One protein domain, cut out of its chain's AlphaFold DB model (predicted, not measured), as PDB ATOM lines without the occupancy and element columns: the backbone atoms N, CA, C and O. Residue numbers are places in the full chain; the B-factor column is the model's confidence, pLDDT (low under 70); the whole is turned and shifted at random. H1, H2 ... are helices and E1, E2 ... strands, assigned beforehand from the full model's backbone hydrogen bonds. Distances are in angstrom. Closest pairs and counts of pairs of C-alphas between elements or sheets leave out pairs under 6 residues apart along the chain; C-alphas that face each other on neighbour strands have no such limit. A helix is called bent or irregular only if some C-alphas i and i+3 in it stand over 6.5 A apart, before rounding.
ATOM      1  N   ALA A   5      73.778-214.878 250.649       82.62
ATOM      2  CA  ALA A   5      74.361-213.836 251.479       82.62
ATOM      3  C   ALA A   5      74.365-214.268 252.952       82.62
ATOM      4  O   ALA A   5      73.396-214.824 253.469       82.62
ATOM      5  N   SER A   6      75.495-214.070 253.618       88.94
ATOM      6  CA  SER A   6      75.691-214.379 255.031       88.94
ATOM      7  C   SER A   6      76.235-213.149 255.737       88.94
ATOM      8  O   SER A   6      77.175-212.522 255.257       88.94
ATOM      9  N   THR A   7      75.664-212.805 256.887       93.62
ATOM     10  CA  THR A   7      76.151-211.678 257.686       93.62
ATOM     11  C   THR A   7      77.398-212.082 258.468       93.62
ATOM     12  O   THR A   7      77.373-213.090 259.183       93.62
ATOM     13  N   PHE A   8      78.462-211.287 258.413       94.19
ATOM     14  CA  PHE A   8      79.700-211.487 259.169       94.19
ATOM     15  C   PHE A   8      80.040-210.251 259.995       94.19
ATOM     16  O   PHE A   8      79.876-209.127 259.536       94.19
ATOM     17  N   SER A   9      80.520-210.453 261.223       94.69
ATOM     18  CA  SER A   9      81.071-209.361 262.034       94.69
ATOM     19  C   SER A   9      82.524-209.063 261.673       94.69
ATOM     20  O   SER A   9      83.234-209.917 261.135       94.69
ATOM     21  N   TYR A  10      83.014-207.889 262.075       92.69
ATOM     22  CA  TYR A  10      84.418-207.508 261.890       92.69
ATOM     23  C   TYR A  10      85.406-208.556 262.448       92.69
ATOM     24  O   TYR A  10      86.403-208.912 261.815       92.69
ATOM     25  N   LYS A  11      85.112-209.111 263.633       91.44
ATOM     26  CA  LYS A  11      85.932-210.159 264.278       91.44
ATOM     27  C   LYS A  11      85.905-211.476 263.506       91.44
ATOM     28  O   LYS A  11      86.915-212.170 263.439       91.44
ATOM     29  N   GLU A  12      84.752-211.827 262.946       94.31
ATOM     30  CA  GLU A  12      84.596-213.030 262.133       94.31
ATOM     31  C   GLU A  12      85.398-212.919 260.829       94.31
ATOM     32  O   GLU A  12      86.120-213.857 260.497       94.31
ATOM     33  N   LEU A  13      85.360-211.768 260.147       93.38
ATOM     34  CA  LEU A  13      86.146-211.533 258.928       93.38
ATOM     35  C   LEU A  13      87.649-211.559 259.178       93.38
ATOM     36  O   LEU A  13      88.372-212.235 258.447       93.38
ATOM     37  N   ASN A  14      88.120-210.896 260.238       90.75
ATOM     38  CA  ASN A  14      89.532-210.955 260.622       90.75
ATOM     39  C   ASN A  14      90.000-212.391 260.857       90.75
ATOM     40  O   ASN A  14      91.092-212.764 260.439       90.75
ATOM     41  N   LEU A  15      89.176-213.212 261.511       91.81
ATOM     42  CA  LEU A  15      89.516-214.603 261.787       91.81
ATOM     43  C   LEU A  15      89.556-215.460 260.514       91.81
ATOM     44  O   LEU A  15      90.441-216.304 260.376       91.81
ATOM     45  N   LEU A  16      88.632-215.233 259.577       93.38
ATOM     46  CA  LEU A  16      88.640-215.896 258.270       93.38
ATOM     47  C   LEU A  16      89.873-215.505 257.447       93.38
ATOM     48  O   LEU A  16      90.545-216.381 256.906       93.38
ATOM     49  N   LEU A  17      90.212-214.216 257.414       91.44
ATOM     50  CA  LEU A  17      91.425-213.720 256.765       91.44
ATOM     51  C   LEU A  17      92.681-214.311 257.406       91.44
ATOM     52  O   LEU A  17      93.528-214.843 256.695       91.44
ATOM     53  N   PHE A  18      92.767-214.311 258.737       89.94
ATOM     54  CA  PHE A  18      93.870-214.933 259.467       89.94
ATOM     55  C   PHE A  18      94.033-216.418 259.105       89.94
ATOM     56  O   PHE A  18      95.150-216.889 258.887       89.94
ATOM     57  N   ALA A  19      92.924-217.158 259.004       91.38
ATOM     58  CA  ALA A  19      92.942-218.566 258.615       91.38
ATOM     59  C   ALA A  19      93.437-218.768 257.174       91.38
ATOM     60  O   ALA A  19      94.242-219.666 256.925       91.38
ATOM     61  N   LEU A  20      92.995-217.924 256.237       90.19
ATOM     62  CA  LEU A  20      93.427-217.970 254.839       90.19
ATOM     63  C   LEU A  20      94.917-217.645 254.692       90.19
ATOM     64  O   LEU A  20      95.637-218.321 253.954       90.19
ATOM     65  N   THR A  21      95.407-216.631 255.397       87.00
ATOM     66  CA  THR A  21      96.783-216.139 255.242       87.00
ATOM     67  C   THR A  21      97.789-216.920 256.082       87.00
ATOM     68  O   THR A  21      98.994-216.730 255.933       87.00
ATOM     69  N   GLY A  22      97.317-217.814 256.958       80.81
ATOM     70  CA  GLY A  22      98.165-218.528 257.911       80.81
ATOM     71  C   GLY A  22      98.770-217.603 258.970       80.81
ATOM     72  O   GLY A  22      99.837-217.899 259.500       80.81
ATOM     73  N   GLY A  23      98.119-216.470 259.248       70.00
ATOM     74  CA  GLY A  23      98.606-215.455 260.179       70.00
ATOM     75  C   GLY A  23      99.711-214.548 259.638       70.00
ATOM     76  O   GLY A  23     100.256-213.754 260.401       70.00
ATOM     77  N   GLY A  33      91.310-199.531 244.960       36.19
ATOM     78  CA  GLY A  33      90.209-199.633 244.007       36.19
ATOM     79  C   GLY A  33      88.856-199.812 244.690       36.19
ATOM     80  O   GLY A  33      88.582-200.887 245.204       36.19
ATOM     81  N   ALA A  34      88.078-198.724 244.687       39.81
ATOM     82  CA  ALA A  34      86.636-198.558 244.919       39.81
ATOM     83  C   ALA A  34      85.925-199.387 246.018       39.81
ATOM     84  O   ALA A  34      85.771-200.602 245.936       39.81
ATOM     85  N   SER A  35      85.395-198.638 246.993       43.75
ATOM     86  CA  SER A  35      84.347-199.005 247.959       43.75
ATOM     87  C   SER A  35      83.183-199.760 247.303       43.75
ATOM     88  O   SER A  35      82.779-199.393 246.197       43.75
ATOM     89  N   CYS A  36      82.629-200.777 247.980       46.81
ATOM     90  CA  CYS A  36      81.503-201.593 247.512       46.81
ATOM     91  C   CYS A  36      80.219-200.764 247.359       46.81
ATOM     92  O   CYS A  36      79.350-200.730 248.228       46.81
ATOM     93  N   GLU A  37      80.068-200.112 246.212       40.50
ATOM     94  CA  GLU A  37      78.777-199.630 245.751       40.50
ATOM     95  C   GLU A  37      78.206-200.651 244.768       40.50
ATOM     96  O   GLU A  37      78.546-200.680 243.589       40.50
ATOM     97  N   SER A  38      77.299-201.474 245.293       36.66
ATOM     98  CA  SER A  38      76.420-202.425 244.602       36.66
ATOM     99  C   SER A  38      76.990-203.826 244.335       36.66
ATOM    100  O   SER A  38      77.622-204.092 243.325       36.66
ATOM    101  N   ALA A  39      76.654-204.747 245.251       45.69
ATOM    102  CA  ALA A  39      76.657-206.202 245.080       45.69
ATOM    103  C   ALA A  39      77.968-206.797 244.528       45.69
ATOM    104  O   ALA A  39      78.165-206.846 243.323       45.69
ATOM    105  N   CYS A  40      78.836-207.336 245.394       53.31
ATOM    106  CA  CYS A  40      79.979-208.157 244.970       53.31
ATOM    107  C   CYS A  40      79.510-209.371 244.138       53.31
ATOM    108  O   CYS A  40      78.931-210.306 244.698       53.31
ATOM    109  N   PRO A  41      79.722-209.340 242.805       43.81
ATOM    110  CA  PRO A  41      80.557-210.347 242.145       43.81
ATOM    111  C   PRO A  41      81.458-209.769 241.020       43.81
ATOM    112  O   PRO A  41      81.588-210.384 239.965       43.81
ATOM    113  N   ILE A  42      82.059-208.578 241.181       44.84
ATOM    114  CA  ILE A  42      82.773-207.890 240.079       44.84
ATOM    115  C   ILE A  42      84.036-207.163 240.572       44.84
ATOM    116  O   ILE A  42      84.039-205.950 240.700       44.84
ATOM    117  N   ILE A  43      85.138-207.876 240.820       47.03
ATOM    118  CA  ILE A  43      86.493-207.333 240.539       47.03
ATOM    119  C   ILE A  43      87.381-208.441 239.938       47.03
ATOM    120  O   ILE A  43      88.604-208.395 240.008       47.03
ATOM    121  N   ASP A  44      86.809-209.502 239.365       44.69
ATOM    122  CA  ASP A  44      87.641-210.480 238.649       44.69
ATOM    123  C   ASP A  44      88.117-209.911 237.302       44.69
ATOM    124  O   ASP A  44      89.240-210.183 236.899       44.69
ATOM    125  N   GLU A  45      87.359-209.023 236.652       46.16
ATOM    126  CA  GLU A  45      87.707-208.534 235.307       46.16
ATOM    127  C   GLU A  45      88.680-207.342 235.262       46.16
ATOM    128  O   GLU A  45      89.361-207.171 234.251       46.16
ATOM    129  N   MET A  46      88.810-206.533 236.322       47.91
ATOM    130  CA  MET A  46      89.684-205.344 236.268       47.91
ATOM    131  C   MET A  46      91.171-205.664 236.487       47.91
ATOM    132  O   MET A  46      92.011-205.134 235.761       47.91
ATOM    133  N   ASP A  47      91.512-206.588 237.391       48.34
ATOM    134  CA  ASP A  47      92.918-206.974 237.632       48.34
ATOM    135  C   ASP A  47      93.489-207.828 236.487       48.34
ATOM    136  O   ASP A  47      94.684-207.768 236.188       48.34
ATOM    137  N   HIS A  48      92.624-208.557 235.769       49.06
ATOM    138  CA  HIS A  48      92.995-209.219 234.517       49.06
ATOM    139  C   HIS A  48      93.453-208.226 233.436       49.06
ATOM    140  O   HIS A  48      94.255-208.605 232.580       49.06
ATOM    141  N   LEU A  49      92.983-206.974 233.481       45.22
ATOM    142  CA  LEU A  49      93.311-205.947 232.495       45.22
ATOM    143  C   LEU A  49      94.623-205.205 232.794       45.22
ATOM    144  O   LEU A  49      95.232-204.677 231.866       45.22
ATOM    145  N   LEU A  50      95.047-205.150 234.062       50.38
ATOM    146  CA  LEU A  50      96.165-204.304 234.495       50.38
ATOM    147  C   LEU A  50      97.471-205.076 234.729       50.38
ATOM    148  O   LEU A  50      98.525-204.555 234.376       50.38
ATOM    149  N   ASP A  51      97.416-206.323 235.217       50.44
ATOM    150  CA  ASP A  51      98.629-207.067 235.612       50.44
ATOM    151  C   ASP A  51      98.837-208.413 234.901       50.44
ATOM    152  O   ASP A  51      99.866-209.072 235.086       50.44
ATOM    153  N   GLY A  52      97.876-208.868 234.087       52.09
ATOM    154  CA  GLY A  52      97.987-210.109 233.307       52.09
ATOM    155  C   GLY A  52      98.172-211.393 234.136       52.09
ATOM    156  O   GLY A  52      98.396-212.465 233.571       52.09
ATOM    157  N   ARG A  53      98.083-211.319 235.471       58.69
ATOM    158  CA  ARG A  53      98.207-212.466 236.376       58.69
ATOM    159  C   ARG A  53      96.828-212.938 236.803       58.69
ATOM    160  O   ARG A  53      96.066-212.205 237.419       58.69
ATOM    161  N   ILE A  54      96.534-214.201 236.510       66.62
ATOM    162  CA  ILE A  54      95.345-214.878 237.027       66.62
ATOM    163  C   ILE A  54      95.549-215.072 238.532       66.62
ATOM    164  O   ILE A  54      96.438-215.824 238.942       66.62
ATOM    165  N   LEU A  55      94.761-214.380 239.356       69.94
ATOM    166  CA  LEU A  55      94.770-214.590 240.803       69.94
ATOM    167  C   LEU A  55      94.294-216.011 241.123       69.94
ATOM    168  O   LEU A  55      93.348-216.521 240.516       69.94
ATOM    169  N   SER A  56      94.933-216.651 242.103       82.25
ATOM    170  CA  SER A  56      94.435-217.930 242.608       82.25
ATOM    171  C   SER A  56      93.059-217.741 243.264       82.25
ATOM    172  O   SER A  56      92.736-216.652 243.740       82.25
ATOM    173  N   ALA A  57      92.237-218.796 243.322       81.94
ATOM    174  CA  ALA A  57      90.928-218.743 243.992       81.94
ATOM    175  C   ALA A  57      91.039-218.212 245.434       81.94
ATOM    176  O   ALA A  57      90.298-217.315 245.832       81.94
ATOM    177  N   LYS A  58      92.065-218.675 246.152       84.94
ATOM    178  CA  LYS A  58      92.424-218.204 247.485       84.94
ATOM    179  C   LYS A  58      92.724-216.704 247.531       84.94
ATOM    180  O   LYS A  58      92.223-216.014 248.414       84.94
ATOM    181  N   ASP A  59      93.543-216.189 246.614       84.50
ATOM    182  CA  ASP A  59      93.923-214.769 246.609       84.50
ATOM    183  C   ASP A  59      92.727-213.869 246.279       84.50
ATOM    184  O   ASP A  59      92.563-212.811 246.889       84.50
ATOM    185  N   ARG A  60      91.840-214.319 245.383       83.69
ATOM    186  CA  ARG A  60      90.573-213.627 245.099       83.69
ATOM    187  C   ARG A  60      89.690-213.542 246.336       83.69
ATOM    188  O   ARG A  60      89.182-212.467 246.645       83.69
ATOM    189  N   LEU A  61      89.577-214.640 247.079       86.94
ATOM    190  CA  LEU A  61      88.812-214.696 248.319       86.94
ATOM    191  C   LEU A  61      89.425-213.817 249.421       86.94
ATOM    192  O   LEU A  61      88.703-213.103 250.112       86.94
ATOM    193  N   ILE A  62      90.756-213.799 249.555       88.94
ATOM    194  CA  ILE A  62      91.461-212.883 250.468       88.94
ATOM    195  C   ILE A  62      91.151-211.427 250.108       88.94
ATOM    196  O   ILE A  62      90.802-210.642 250.989       88.94
ATOM    197  N   ARG A  63      91.249-211.058 248.825       86.19
ATOM    198  CA  ARG A  63      90.935-209.700 248.358       86.19
ATOM    199  C   ARG A  63      89.474-209.342 248.639       86.19
ATOM    200  O   ARG A  63      89.215-208.276 249.186       86.19
ATOM    201  N   HIS A  64      88.546-210.252 248.343       86.94
ATOM    202  CA  HIS A  64      87.119-210.070 248.602       86.94
ATOM    203  C   HIS A  64      86.857-209.766 250.085       86.94
ATOM    204  O   HIS A  64      86.275-208.732 250.404       86.94
ATOM    205  N   LEU A  65      87.354-210.599 251.005       90.56
ATOM    206  CA  LEU A  65      87.159-210.376 252.442       90.56
ATOM    207  C   LEU A  65      87.873-209.115 252.958       90.56
ATOM    208  O   LEU A  65      87.350-208.438 253.841       90.56
ATOM    209  N   ASN A  66      89.050-208.777 252.416       88.50
ATOM    210  CA  ASN A  66      89.771-207.553 252.781       88.50
ATOM    211  C   ASN A  66      89.004-206.282 252.388       88.50
ATOM    212  O   ASN A  66      89.081-205.300 253.122       88.50
ATOM    213  N   ASN A  67      88.272-206.280 251.272       86.62
ATOM    214  CA  ASN A  67      87.471-205.121 250.867       86.62
ATOM    215  C   ASN A  67      86.366-204.827 251.892       86.62
ATOM    216  O   ASN A  67      86.292-203.711 252.400       86.62
ATOM    217  N   HIS A  68      85.627-205.854 252.320       89.25
ATOM    218  CA  HIS A  68      84.649-205.730 253.412       89.25
ATOM    219  C   HIS A  68      85.298-205.284 254.727       89.25
ATOM    220  O   HIS A  68      84.760-204.460 255.461       89.25
ATOM    221  N   LEU A  69      86.491-205.800 255.040       88.88
ATOM    222  CA  LEU A  69      87.211-205.391 256.246       88.88
ATOM    223  C   LEU A  69      87.600-203.903 256.212       88.88
ATOM    224  O   LEU A  69      87.538-203.224 257.240       88.88
ATOM    225  N   ARG A  70      88.001-203.398 255.039       86.06
ATOM    226  CA  ARG A  70      88.329-201.983 254.825       86.06
ATOM    227  C   ARG A  70      87.116-201.092 255.006       86.06
ATOM    228  O   ARG A  70      87.258-200.054 255.635       86.06
ATOM    229  N   GLU A  71      85.950-201.504 254.531       87.56
ATOM    230  CA  GLU A  71      84.703-200.764 254.753       87.56
ATOM    231  C   GLU A  71      84.422-200.595 256.243       87.56
ATOM    232  O   GLU A  71      84.232-199.472 256.697       87.56
ATOM    233  N   GLY A  72      84.553-201.660 257.042       88.00
ATOM    234  CA  GLY A  72      84.419-201.543 258.496       88.00
ATOM    235  C   GLY A  72      85.442-200.594 259.133       88.00
ATOM    236  O   GLY A  72      85.120-199.851 260.062       88.00
ATOM    237  N   LEU A  73      86.676-200.567 258.626       87.50
ATOM    238  CA  LEU A  73      87.702-199.624 259.077       87.50
ATOM    239  C   LEU A  73      87.385-198.170 258.686       87.50
ATOM    240  O   LEU A  73      87.611-197.274 259.496       87.50
ATOM    241  N   ILE A  74      86.850-197.931 257.487       86.19
ATOM    242  CA  ILE A  74      86.433-196.600 257.023       86.19
ATOM    243  C   ILE A  74      85.221-196.125 257.833       86.19
ATOM    244  O   ILE A  74      85.257-195.065 258.445       86.19
ATOM    245  N   GLU A  75      84.171-196.939 257.928       87.38
ATOM    246  CA  GLU A  75      82.925-196.583 258.620       87.38
ATOM    247  C   GLU A  75      83.109-196.359 260.127       87.38
ATOM    248  O   GLU A  75      82.373-195.587 260.748       87.38
ATOM    249  N   SER A  76      84.094-197.024 260.734       88.06
ATOM    250  CA  SER A  76      84.450-196.819 262.142       88.06
ATOM    251  C   SER A  76      85.316-195.581 262.389       88.06
ATOM    252  O   SER A  76      85.553-195.242 263.546       88.06
ATOM    253  N   GLY A  77      85.785-194.892 261.345       84.94
ATOM    254  CA  GLY A  77      86.686-193.746 261.475       84.94
ATOM    255  C   GLY A  77      88.148-194.125 261.753       84.94
ATOM    256  O   GLY A  77      88.934-193.284 262.196       84.94
ATOM    257  N   MET A  78      88.527-195.399 261.569       84.00
ATOM    258  CA  MET A  78      89.884-195.871 261.864       84.00
ATOM    259  C   MET A  78      90.910-195.300 260.879       84.00
ATOM    260  O   MET A  78      92.037-195.012 261.276       84.00
ATOM    261  N   PHE A  79      90.553-195.114 259.607       78.94
ATOM    262  CA  PHE A  79      91.479-194.551 258.618       78.94
ATOM    263  C   PHE A  79      91.807-193.085 258.904       78.94
ATOM    264  O   PHE A  79      92.974-192.700 258.872       78.94
ATOM    265  N   GLU A  80      90.803-192.287 259.250       80.44
ATOM    266  CA  GLU A  80      90.953-190.899 259.676       80.44
ATOM    267  C   GLU A  80      91.816-190.831 260.935       80.44
ATOM    268  O   GLU A  80      92.747-190.031 261.015       80.44
ATOM    269  N   HIS A  81      91.568-191.728 261.892       74.62
ATOM    270  CA  HIS A  81      92.391-191.844 263.088       74.62
ATOM    271  C   HIS A  81      93.860-192.152 262.754       74.62
ATOM    272  O   HIS A  81      94.750-191.474 263.268       74.62
ATOM    273  N   LEU A  82      94.140-193.115 261.870       73.56
ATOM    274  CA  LEU A  82      95.505-193.461 261.455       73.56
ATOM    275  C   LEU A  82      96.195-192.330 260.675       73.56
ATOM    276  O   LEU A  82      97.389-192.110 260.868       73.56
ATOM    277  N   ALA A  83      95.457-191.588 259.847       72.75
ATOM    278  CA  ALA A  83      95.981-190.447 259.097       72.75
ATOM    279  C   ALA A  83      96.358-189.265 260.012       72.75
ATOM    280  O   ALA A  83      97.352-188.588 259.767       72.75
ATOM    281  N   ILE A  84      95.593-189.040 261.086       65.44
ATOM    282  CA  ILE A  84      95.792-187.926 262.031       65.44
ATOM    283  C   ILE A  84      96.811-188.277 263.133       65.44
ATOM    284  O   ILE A  84      97.493-187.397 263.659       65.44
ATOM    285  N   SER A  85      96.974-189.563 263.465       57.75
ATOM    286  CA  SER A  85      97.911-190.047 264.499       57.75
ATOM    287  C   SER A  85      99.390-189.743 264.214       57.75
ATOM    288  O   SER A  85     100.220-189.871 265.112       57.75
ATOM    289  N   GLY A  86      99.729-189.323 262.989       56.75
ATOM    290  CA  GLY A  86     101.055-188.807 262.644       56.75
ATOM    291  C   GLY A  86     101.370-187.421 263.227       56.75
ATOM    292  O   GLY A  86     102.546-187.080 263.326       56.75
ATOM    293  N   GLU A  87     100.364-186.639 263.647       52.53
ATOM    294  CA  GLU A  87     100.558-185.233 264.050       52.53
ATOM    295  C   GLU A  87     100.097-184.871 265.474       52.53
ATOM    296  O   GLU A  87     100.522-183.843 266.000       52.53
ATOM    297  N   ALA A  88      99.309-185.689 266.173       53.00
ATOM    298  CA  ALA A  88      98.980-185.434 267.579       53.00
ATOM    299  C   ALA A  88      98.497-186.702 268.282       53.00
ATOM    300  O   ALA A  88      97.836-187.539 267.671       53.00
ATOM    301  N   SER A  89      98.782-186.827 269.585       56.78
ATOM    302  CA  SER A  89      98.295-187.933 270.415       56.78
ATOM    303  C   SER A  89      96.765-187.961 270.414       56.78
ATOM    304  O   SER A  89      96.103-187.247 271.172       56.78
ATOM    305  N   THR A  90      96.181-188.782 269.558       58.84
ATOM    306  CA  THR A  90      94.755-189.061 269.601       58.84
ATOM    307  C   THR A  90      94.463-189.807 270.902       58.84
ATOM    308  O   THR A  90      95.139-190.769 271.271       58.84
ATOM    309  N   GLY A  91      93.491-189.302 271.661       72.12
ATOM    310  CA  GLY A  91      93.217-189.783 273.011       72.12
ATOM    311  C   GLY A  91      92.661-191.207 273.023       72.12
ATOM    312  O   GLY A  91      91.882-191.590 272.153       72.12
ATOM    313  N   ALA A  92      92.986-191.967 274.072       80.81
ATOM    314  CA  ALA A  92      92.479-193.324 274.302       80.81
ATOM    315  C   ALA A  92      90.940-193.442 274.204       80.81
ATOM    316  O   ALA A  92      90.425-194.502 273.856       80.81
ATOM    317  N   ALA A  93      90.209-192.353 274.469       85.56
ATOM    318  CA  ALA A  93      88.756-192.284 274.332       85.56
ATOM    319  C   ALA A  93      88.271-192.451 272.881       85.56
ATOM    320  O   ALA A  93      87.266-193.120 272.649       85.56
ATOM    321  N   GLU A  94      88.992-191.895 271.905       85.06
ATOM    322  CA  GLU A  94      88.614-192.005 270.493       85.06
ATOM    323  C   GLU A  94      88.875-193.420 269.975       85.06
ATOM    324  O   GLU A  94      87.995-194.041 269.388       85.06
ATOM    325  N   LEU A  95      90.027-194.002 270.318       86.44
ATOM    326  CA  LEU A  95      90.307-195.417 270.050       86.44
ATOM    327  C   LEU A  95      89.266-196.342 270.687       86.44
ATOM    328  O   LEU A  95      88.848-197.330 270.084       86.44
ATOM    329  N   GLN A  96      88.820-196.034 271.905       90.19
ATOM    330  CA  GLN A  96      87.757-196.791 272.553       90.19
ATOM    331  C   GLN A  96      86.431-196.677 271.786       90.19
ATOM    332  O   GLN A  96      85.744-197.688 271.627       90.19
ATOM    333  N   ARG A  97      86.083-195.487 271.279       91.75
ATOM    334  CA  ARG A  97      84.893-195.262 270.443       91.75
ATOM    335  C   ARG A  97      84.961-196.072 269.146       91.75
ATOM    336  O   ARG A  97      84.011-196.791 268.844       91.75
ATOM    337  N   ILE A  98      86.088-196.017 268.438       90.75
ATOM    338  CA  ILE A  98      86.322-196.761 267.189       90.75
ATOM    339  C   ILE A  98      86.204-198.270 267.440       90.75
ATOM    340  O   ILE A  98      85.464-198.965 266.746       90.75
ATOM    341  N   ASN A  99      86.847-198.782 268.494       89.56
ATOM    342  CA  ASN A  99      86.754-200.196 268.863       89.56
ATOM    343  C   ASN A  99      85.312-200.625 269.182       89.56
ATOM    344  O   ASN A  99      84.896-201.715 268.798       89.56
ATOM    345  N   GLN A 100      84.519-199.774 269.843       93.31
ATOM    346  CA  GLN A 100      83.100-200.055 270.088       93.31
ATOM    347  C   GLN A 100      82.269-200.075 268.801       93.31
ATOM    348  O   GLN A 100      81.313-200.847 268.714       93.31
ATOM    349  N   GLN A 101      82.608-199.237 267.817       92.94
ATOM    350  CA  GLN A 101      81.962-199.259 266.506       92.94
ATOM    351  C   GLN A 101      82.307-200.547 265.755       92.94
ATOM    352  O   GLN A 101      81.393-201.255 265.338       92.94
ATOM    353  N   LEU A 102      83.589-200.919 265.687       92.44
ATOM    354  CA  LEU A 102      84.038-202.174 265.072       92.44
ATOM    355  C   LEU A 102      83.427-203.414 265.740       92.44
ATOM    356  O   LEU A 102      83.070-204.374 265.060       92.44
ATOM    357  N   ASP A 103      83.236-203.389 267.060       91.62
ATOM    358  CA  ASP A 103      82.596-204.480 267.802       91.62
ATOM    359  C   ASP A 103      81.122-204.696 267.427       91.62
ATOM    360  O   ASP A 103      80.609-205.810 267.571       91.62
ATOM    361  N   ARG A 104      80.442-203.644 266.961       93.81
ATOM    362  CA  ARG A 104      79.041-203.686 266.510       93.81
ATOM    363  C   ARG A 104      78.912-203.812 264.997       93.81
ATOM    364  O   ARG A 104      77.809-204.061 264.517       93.81
ATOM    365  N   TRP A 105      80.008-203.636 264.269       95.00
ATOM    366  CA  TRP A 105      80.009-203.641 262.819       95.00
ATOM    367  C   TRP A 105      79.822-205.055 262.259       95.00
ATOM    368  O   TRP A 105      80.419-206.037 262.727       95.00
ATOM    369  N   SER A 106      79.001-205.142 261.219       94.56
ATOM    370  CA  SER A 106      78.781-206.349 260.436       94.56
ATOM    371  C   SER A 106      78.376-205.998 259.014       94.56
ATOM    372  O   SER A 106      77.636-205.035 258.830       94.56
ATOM    373  N   CYS A 107      78.753-206.830 258.050       93.12
ATOM    374  CA  CYS A 107      78.323-206.709 256.659       93.12
ATOM    375  C   CYS A 107      77.687-208.008 256.156       93.12
ATOM    376  O   CYS A 107      77.839-209.074 256.762       93.12
ATOM    377  N   GLU A 108      76.970-207.919 255.039       93.19
ATOM    378  CA  GLU A 108      76.492-209.079 254.292       93.19
ATOM    379  C   GLU A 108      77.483-209.435 253.186       93.19
ATOM    380  O   GLU A 108      77.860-208.590 252.379       93.19
ATOM    381  N   ILE A 109      77.885-210.705 253.135       89.88
ATOM    382  CA  ILE A 109      78.792-211.217 252.109       89.88
ATOM    383  C   ILE A 109      78.118-212.363 251.371       89.88
ATOM    384  O   ILE A 109      77.713-213.368 251.964       89.88
ATOM    385  N   ALA A 110      78.019-212.206 250.057       88.62
ATOM    386  CA  ALA A 110      77.637-213.254 249.131       88.62
ATOM    387  C   ALA A 110      78.831-214.192 248.917       88.62
ATOM    388  O   ALA A 110      79.850-213.774 248.382       88.62
ATOM    389  N   LEU A 111      78.704-215.444 249.365       87.75
ATOM    390  CA  LEU A 111      79.715-216.481 249.156       87.75
ATOM    391  C   LEU A 111      79.097-217.655 248.404       87.75
ATOM    392  O   LEU A 111      78.023-218.144 248.785       87.75
ATOM    393  N   ASP A 112      79.792-218.136 247.381       87.31
ATOM    394  CA  ASP A 112      79.415-219.355 246.680       87.31
ATOM    395  C   ASP A 112      79.762-220.625 247.490       87.31
ATOM    396  O   ASP A 112      80.344-220.594 248.581       87.31
ATOM    397  N   SER A 113      79.341-221.787 246.984       87.69
ATOM    398  CA  SER A 113      79.556-223.067 247.674       87.69
ATOM    399  C   SER A 113      81.030-223.481 247.739       87.69
ATOM    400  O   SER A 113      81.432-224.130 248.711       87.69
ATOM    401  N   SER A 114      81.836-223.125 246.734       88.12
ATOM    402  CA  SER A 114      83.276-223.391 246.734       88.12
ATOM    403  C   SER A 114      84.008-222.512 247.744       88.12
ATOM    404  O   SER A 114      84.760-223.046 248.555       88.12
ATOM    405  N   GLU A 115      83.711-221.213 247.792       90.31
ATOM    406  CA  GLU A 115      84.284-220.271 248.756       90.31
ATOM    407  C   GLU A 115      83.939-220.676 250.193       90.31
ATOM    408  O   GLU A 115      84.814-220.735 251.058       90.31
ATOM    409  N   LYS A 116      82.676-221.043 250.460       91.12
ATOM    410  CA  LYS A 116      82.261-221.545 251.784       91.12
ATOM    411  C   LYS A 116      83.038-222.794 252.194       91.12
ATOM    412  O   LYS A 116      83.449-222.909 253.353       91.12
ATOM    413  N   THR A 117      83.246-223.717 251.255       90.88
ATOM    414  CA  THR A 117      84.016-224.945 251.494       90.88
ATOM    415  C   THR A 117      85.474-224.618 251.799       90.88
ATOM    416  O   THR A 117      86.002-225.088 252.807       90.88
ATOM    417  N   GLU A 118      86.096-223.750 251.003       90.94
ATOM    418  CA  GLU A 118      87.484-223.335 251.185       90.94
ATOM    419  C   GLU A 118      87.693-222.637 252.539       90.94
ATOM    420  O   GLU A 118      88.540-223.056 253.332       90.94
ATOM    421  N   LEU A 119      86.857-221.650 252.886       92.81
ATOM    422  CA  LEU A 119      86.911-220.974 254.190       92.81
ATOM    423  C   LEU A 119      86.782-221.952 255.355       92.81
ATOM    424  O   LEU A 119      87.497-221.840 256.353       92.81
ATOM    425  N   LYS A 120      85.875-222.926 255.238       93.38
ATOM    426  CA  LYS A 120      85.666-223.940 256.271       93.38
ATOM    427  C   LYS A 120      86.908-224.809 256.448       93.38
ATOM    428  O   LYS A 120      87.270-225.099 257.587       93.38
ATOM    429  N   GLU A 121      87.564-225.213 255.364       92.81
ATOM    430  CA  GLU A 121      88.804-225.986 255.440       92.81
ATOM    431  C   GLU A 121      89.924-225.211 256.136       92.81
ATOM    432  O   GLU A 121      90.551-225.746 257.052       92.81
ATOM    433  N   TYR A 122      90.149-223.946 255.767       92.31
ATOM    434  CA  TYR A 122      91.164-223.114 256.421       92.31
ATOM    435  C   TYR A 122      90.848-222.878 257.899       92.31
ATOM    436  O   TYR A 122      91.733-223.005 258.748       92.31
ATOM    437  N   LEU A 123      89.580-222.627 258.238       92.25
ATOM    438  CA  LEU A 123      89.143-222.467 259.624       92.25
ATOM    439  C   LEU A 123      89.408-223.734 260.458       92.25
ATOM    440  O   LEU A 123      89.819-223.644 261.615       92.25
ATOM    441  N   LEU A 124      89.205-224.922 259.877       90.69
ATOM    442  CA  LEU A 124      89.469-226.206 260.537       90.69
ATOM    443  C   LEU A 124      90.960-226.489 260.752       90.69
ATOM    444  O   LEU A 124      91.300-227.240 261.665       90.69
ATOM    445  N   ARG A 125      91.843-225.876 259.956       91.06
ATOM    446  CA  ARG A 125      93.304-225.998 260.091       91.06
ATOM    447  C   ARG A 125      93.897-225.088 261.168       91.06
ATOM    448  O   ARG A 125      95.072-225.243 261.496       91.06
ATOM    449  N   LEU A 126      93.118-224.161 261.733       89.75
ATOM    450  CA  LEU A 126      93.591-223.309 262.823       89.75
ATOM    451  C   LEU A 126      94.022-224.140 264.044       89.75
ATOM    452  O   LEU A 126      93.353-225.122 264.393       89.75
ATOM    453  N   PRO A 127      95.098-223.733 264.746       87.69
ATOM    454  CA  PRO A 127      95.587-224.454 265.913       87.69
ATOM    455  C   PRO A 127      94.529-224.486 267.017       87.69
ATOM    456  O   PRO A 127      93.738-223.554 267.179       87.69
ATOM    457  N   ARG A 128      94.551-225.535 267.847       86.19
ATOM    458  CA  ARG A 128      93.597-225.723 268.956       86.19
ATOM    459  C   ARG A 128      93.516-224.513 269.899       86.19
ATOM    460  O   ARG A 128      92.455-224.260 270.460       86.19
ATOM    461  N   SER A 129      94.598-223.753 270.052       87.44
ATOM    462  CA  SER A 129      94.615-222.510 270.831       87.44
ATOM    463  C   SER A 129      93.590-221.484 270.336       87.44
ATOM    464  O   SER A 129      92.905-220.886 271.161       87.44
ATOM    465  N   ALA A 130      93.401-221.336 269.021       83.94
ATOM    466  CA  ALA A 130      92.389-220.443 268.450       83.94
ATOM    467  C   ALA A 130      90.963-220.872 268.844       83.94
ATOM    468  O   ALA A 130      90.128-220.041 269.204       83.94
ATOM    469  N   TRP A 131      90.702-222.183 268.866       84.38
ATOM    470  CA  TRP A 131      89.416-222.754 269.280       84.38
ATOM    471  C   TRP A 131      89.099-222.527 270.756       84.38
ATOM    472  O   TRP A 131      87.936-222.367 271.115       84.38
ATOM    473  N   VAL A 132      90.128-222.518 271.603       87.88
ATOM    474  CA  VAL A 132      89.988-222.261 273.040       87.88
ATOM    475  C   VAL A 132      89.833-220.767 273.321       87.88
ATOM    476  O   VAL A 132      89.040-220.395 274.177       87.88
ATOM    477  N   ALA A 133      90.550-219.911 272.588       87.06
ATOM    478  CA  ALA A 133      90.489-218.463 272.768       87.06
ATOM    479  C   ALA A 133      89.175-217.849 272.253       87.06
ATOM    480  O   ALA A 133      88.687-216.876 272.824       87.06
ATOM    481  N   MET A 134      88.592-218.403 271.182       89.50
ATOM    482  CA  MET A 134      87.414-217.832 270.512       89.50
ATOM    483  C   MET A 134      86.312-218.868 270.203       89.50
ATOM    484  O   MET A 134      85.844-218.956 269.064       89.50
ATOM    485  N   PRO A 135      85.831-219.655 271.186       90.38
ATOM    486  CA  PRO A 135      84.949-220.798 270.931       90.38
ATOM    487  C   PRO A 135      83.619-220.405 270.272       90.38
ATOM    488  O   PRO A 135      83.153-221.082 269.354       90.38
ATOM    489  N   LEU A 136      83.021-219.287 270.697       91.25
ATOM    490  CA  LEU A 136      81.750-218.804 270.147       91.25
ATOM    491  C   LEU A 136      81.898-218.315 268.702       91.25
ATOM    492  O   LEU A 136      81.065-218.654 267.861       91.25
ATOM    493  N   THR A 137      82.957-217.558 268.401       92.06
ATOM    494  CA  THR A 137      83.247-217.072 267.043       92.06
ATOM    495  C   THR A 137      83.487-218.244 266.097       92.06
ATOM    496  O   THR A 137      82.869-218.317 265.037       92.06
ATOM    497  N   MET A 138      84.297-219.219 266.520       91.81
ATOM    498  CA  MET A 138      84.569-220.428 265.743       91.81
ATOM    499  C   MET A 138      83.289-221.222 265.459       91.81
ATOM    500  O   MET A 138      83.051-221.637 264.326       91.81
ATOM    501  N   TRP A 139      82.427-221.414 266.462       91.44
ATOM    502  CA  TRP A 139      81.156-222.118 266.273       91.44
ATOM    503  C   TRP A 139      80.206-221.381 265.319       91.44
ATOM    504  O   TRP A 139      79.617-222.012 264.439       91.44
ATOM    505  N   ARG A 140      80.079-220.052 265.451       92.69
ATOM    506  CA  ARG A 140      79.243-219.229 264.558       92.69
ATOM    507  C   ARG A 140      79.725-219.311 263.115       92.69
ATOM    508  O   ARG A 140      78.921-219.615 262.237       92.69
ATOM    509  N   LEU A 141      81.026-219.128 262.887       93.69
ATOM    510  CA  LEU A 141      81.629-219.236 261.559       93.69
ATOM    511  C   LEU A 141      81.389-220.610 260.940       93.69
ATOM    512  O   LEU A 141      80.925-220.696 259.808       93.69
ATOM    513  N   ARG A 142      81.600-221.694 261.697       92.12
ATOM    514  CA  ARG A 142      81.302-223.045 261.200       92.12
ATOM    515  C   ARG A 142      79.866-223.184 260.733       92.12
ATOM    516  O   ARG A 142      79.656-223.816 259.710       92.12
ATOM    517  N   ARG A 143      78.894-222.636 261.469       91.44
ATOM    518  CA  ARG A 143      77.478-222.705 261.083       91.44
ATOM    519  C   ARG A 143      77.182-221.898 259.824       91.44
ATOM    520  O   ARG A 143      76.447-222.391 258.980       91.44
ATOM    521  N   LYS A 144      77.759-220.702 259.694       91.62
ATOM    522  CA  LYS A 144      77.596-219.834 258.514       91.62
ATOM    523  C   LYS A 144      78.208-220.443 257.247       91.62
ATOM    524  O   LYS A 144      77.695-220.234 256.157       91.62
ATOM    525  N   LEU A 145      79.276-221.227 257.402       91.00
ATOM    526  CA  LEU A 145      79.998-221.882 256.307       91.00
ATOM    527  C   LEU A 145      79.513-223.314 256.007       91.00
ATOM    528  O   LEU A 145      80.163-224.044 255.260       91.00
ATOM    529  N   VAL A 146      78.401-223.768 256.597       84.56
ATOM    530  CA  VAL A 146      77.750-225.007 256.150       84.56
ATOM    531  C   VAL A 146      76.950-224.687 254.893       84.56
ATOM    532  O   VAL A 146      75.986-223.929 254.951       84.56
TER     533      VAL A 146
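Overview. This is residues 5 to 23 and 33 to 146 of the 149 residues of an uncharacterized protein of Blastocatellia bacterium AA13 (UniProt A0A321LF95). Two helices, H1 and H3, run side by side in opposite directions through the middle of the domain, with a small ribbon of two strands, E1 and E2, beside H3; H6 and H8, nearly antiparallel to each other, stand crosswise to H1, with H7 out at the turn between them. Beyond the last residues of H3, H4 and the folded-back H5 make an arm, while the long stretch before H3 holds the small H2; residues 48 to 53 and 83 to 89 stick out. The printed part has 133 residues, with eight named helices and two named strands in the order E1 H1 H2 H3 H4 H5 E2 H6 H7 H8. The class is mostly helix, and the sheet, E1 - E2, is antiparallel. The whole is compact, with a radius of gyration of the C-alphas of 16.4 A and spans of 45 by 43 by 25 A.

Arrangement. Start at E1, residues 5 to 9, and set it beside its antiparallel neighbour E2, residues 106 to 111, at 143 degrees between their directions: N 8 and O 107 are 2.8 A apart and N 109 and O 6 are 2.9 A apart, both within hydrogen-bond range. After E1 comes H1, residues 10 to 21, the hub, which touches 4 other helices. It touches H3, residues 57 to 75, at a shallow tilt of 29 degrees, opposite ways, with the C-alphas of Leu 17 and Ile 62 closest at 6.4 A. With residues 16 to 20 alone, H1 touches residues 119 to 123 of H6, residues 113 to 124, about perpendicular at 84 degrees; the closest C-alphas, of Ala 19 and Tyr 122, are 5.4 A apart. H1 only just touches H8, residues 135 to 144, with 3 pairs of C-alphas within 8 A, the closest those of Glu 12 and Thr 137 at 6.5 A. H1 and H5, residues 92 to 104, only just touch, and only at their ends, where the C-alphas of Tyr 10 and Leu 102 are closest at 6.2 A. Helix packing is only just mostly crossed, the helices meeting at large angles: of 3 touching pairs, those that touch only at their ends left out, 1 is at a shallow tilt. H4, residues 78 to 84, is close to H5 but not clearly touching, at a shallow tilt of 23 degrees, opposite ways, with the C-alphas of Met 78 and Ile 98 closest at 6.5 A. H2, residues 44 to 50, and H7, residues 128 to 133, touch no helix, and both are apart from H1. In H1, H4, H5, H6, H7 and H8 every O i to N i+4 pair is within hydrogen-bond range; H3 has 14 of 15, and H2 has 1 of 3, beside 2 of 4 O i to N i+3 pairs.

Along the chain. Find C-alpha 5 at (74.361, -213.836, 251.479), where E1 begins; it runs 13.3 A to C-alpha 9, and H1 then runs 16.5 A. H2 is neither bent nor irregular, but only just: C-alphas 44 and 47 are 6.4 A apart. Look for C-alpha 57 at (90.928, -218.743, 243.992); from there H3 runs 27.7 A. The short H4 follows, then H5 over 18.7 A, E2 over 15.2 A, H6 over 16.5 A and the short H7. H8 runs 14.5 A and ends at C-alpha 144, (77.596, -219.834, 258.514).

Size, cuts and confidence. The two C-alphas farthest apart are those of Ala 88 and Ser 113, at 46.8 A. Residues 24 to 32 are not printed, and C-alphas 23 and 33 are 24.1 A apart across this cut, which lies in the link from H1 to H2. Of the links that are printed whole, H2 to H3 and H4 to H5 are short and the others tight. The mean pLDDT of the printed part is 79.8; look at residues 33 to 55 and 84 to 90 for values under 70.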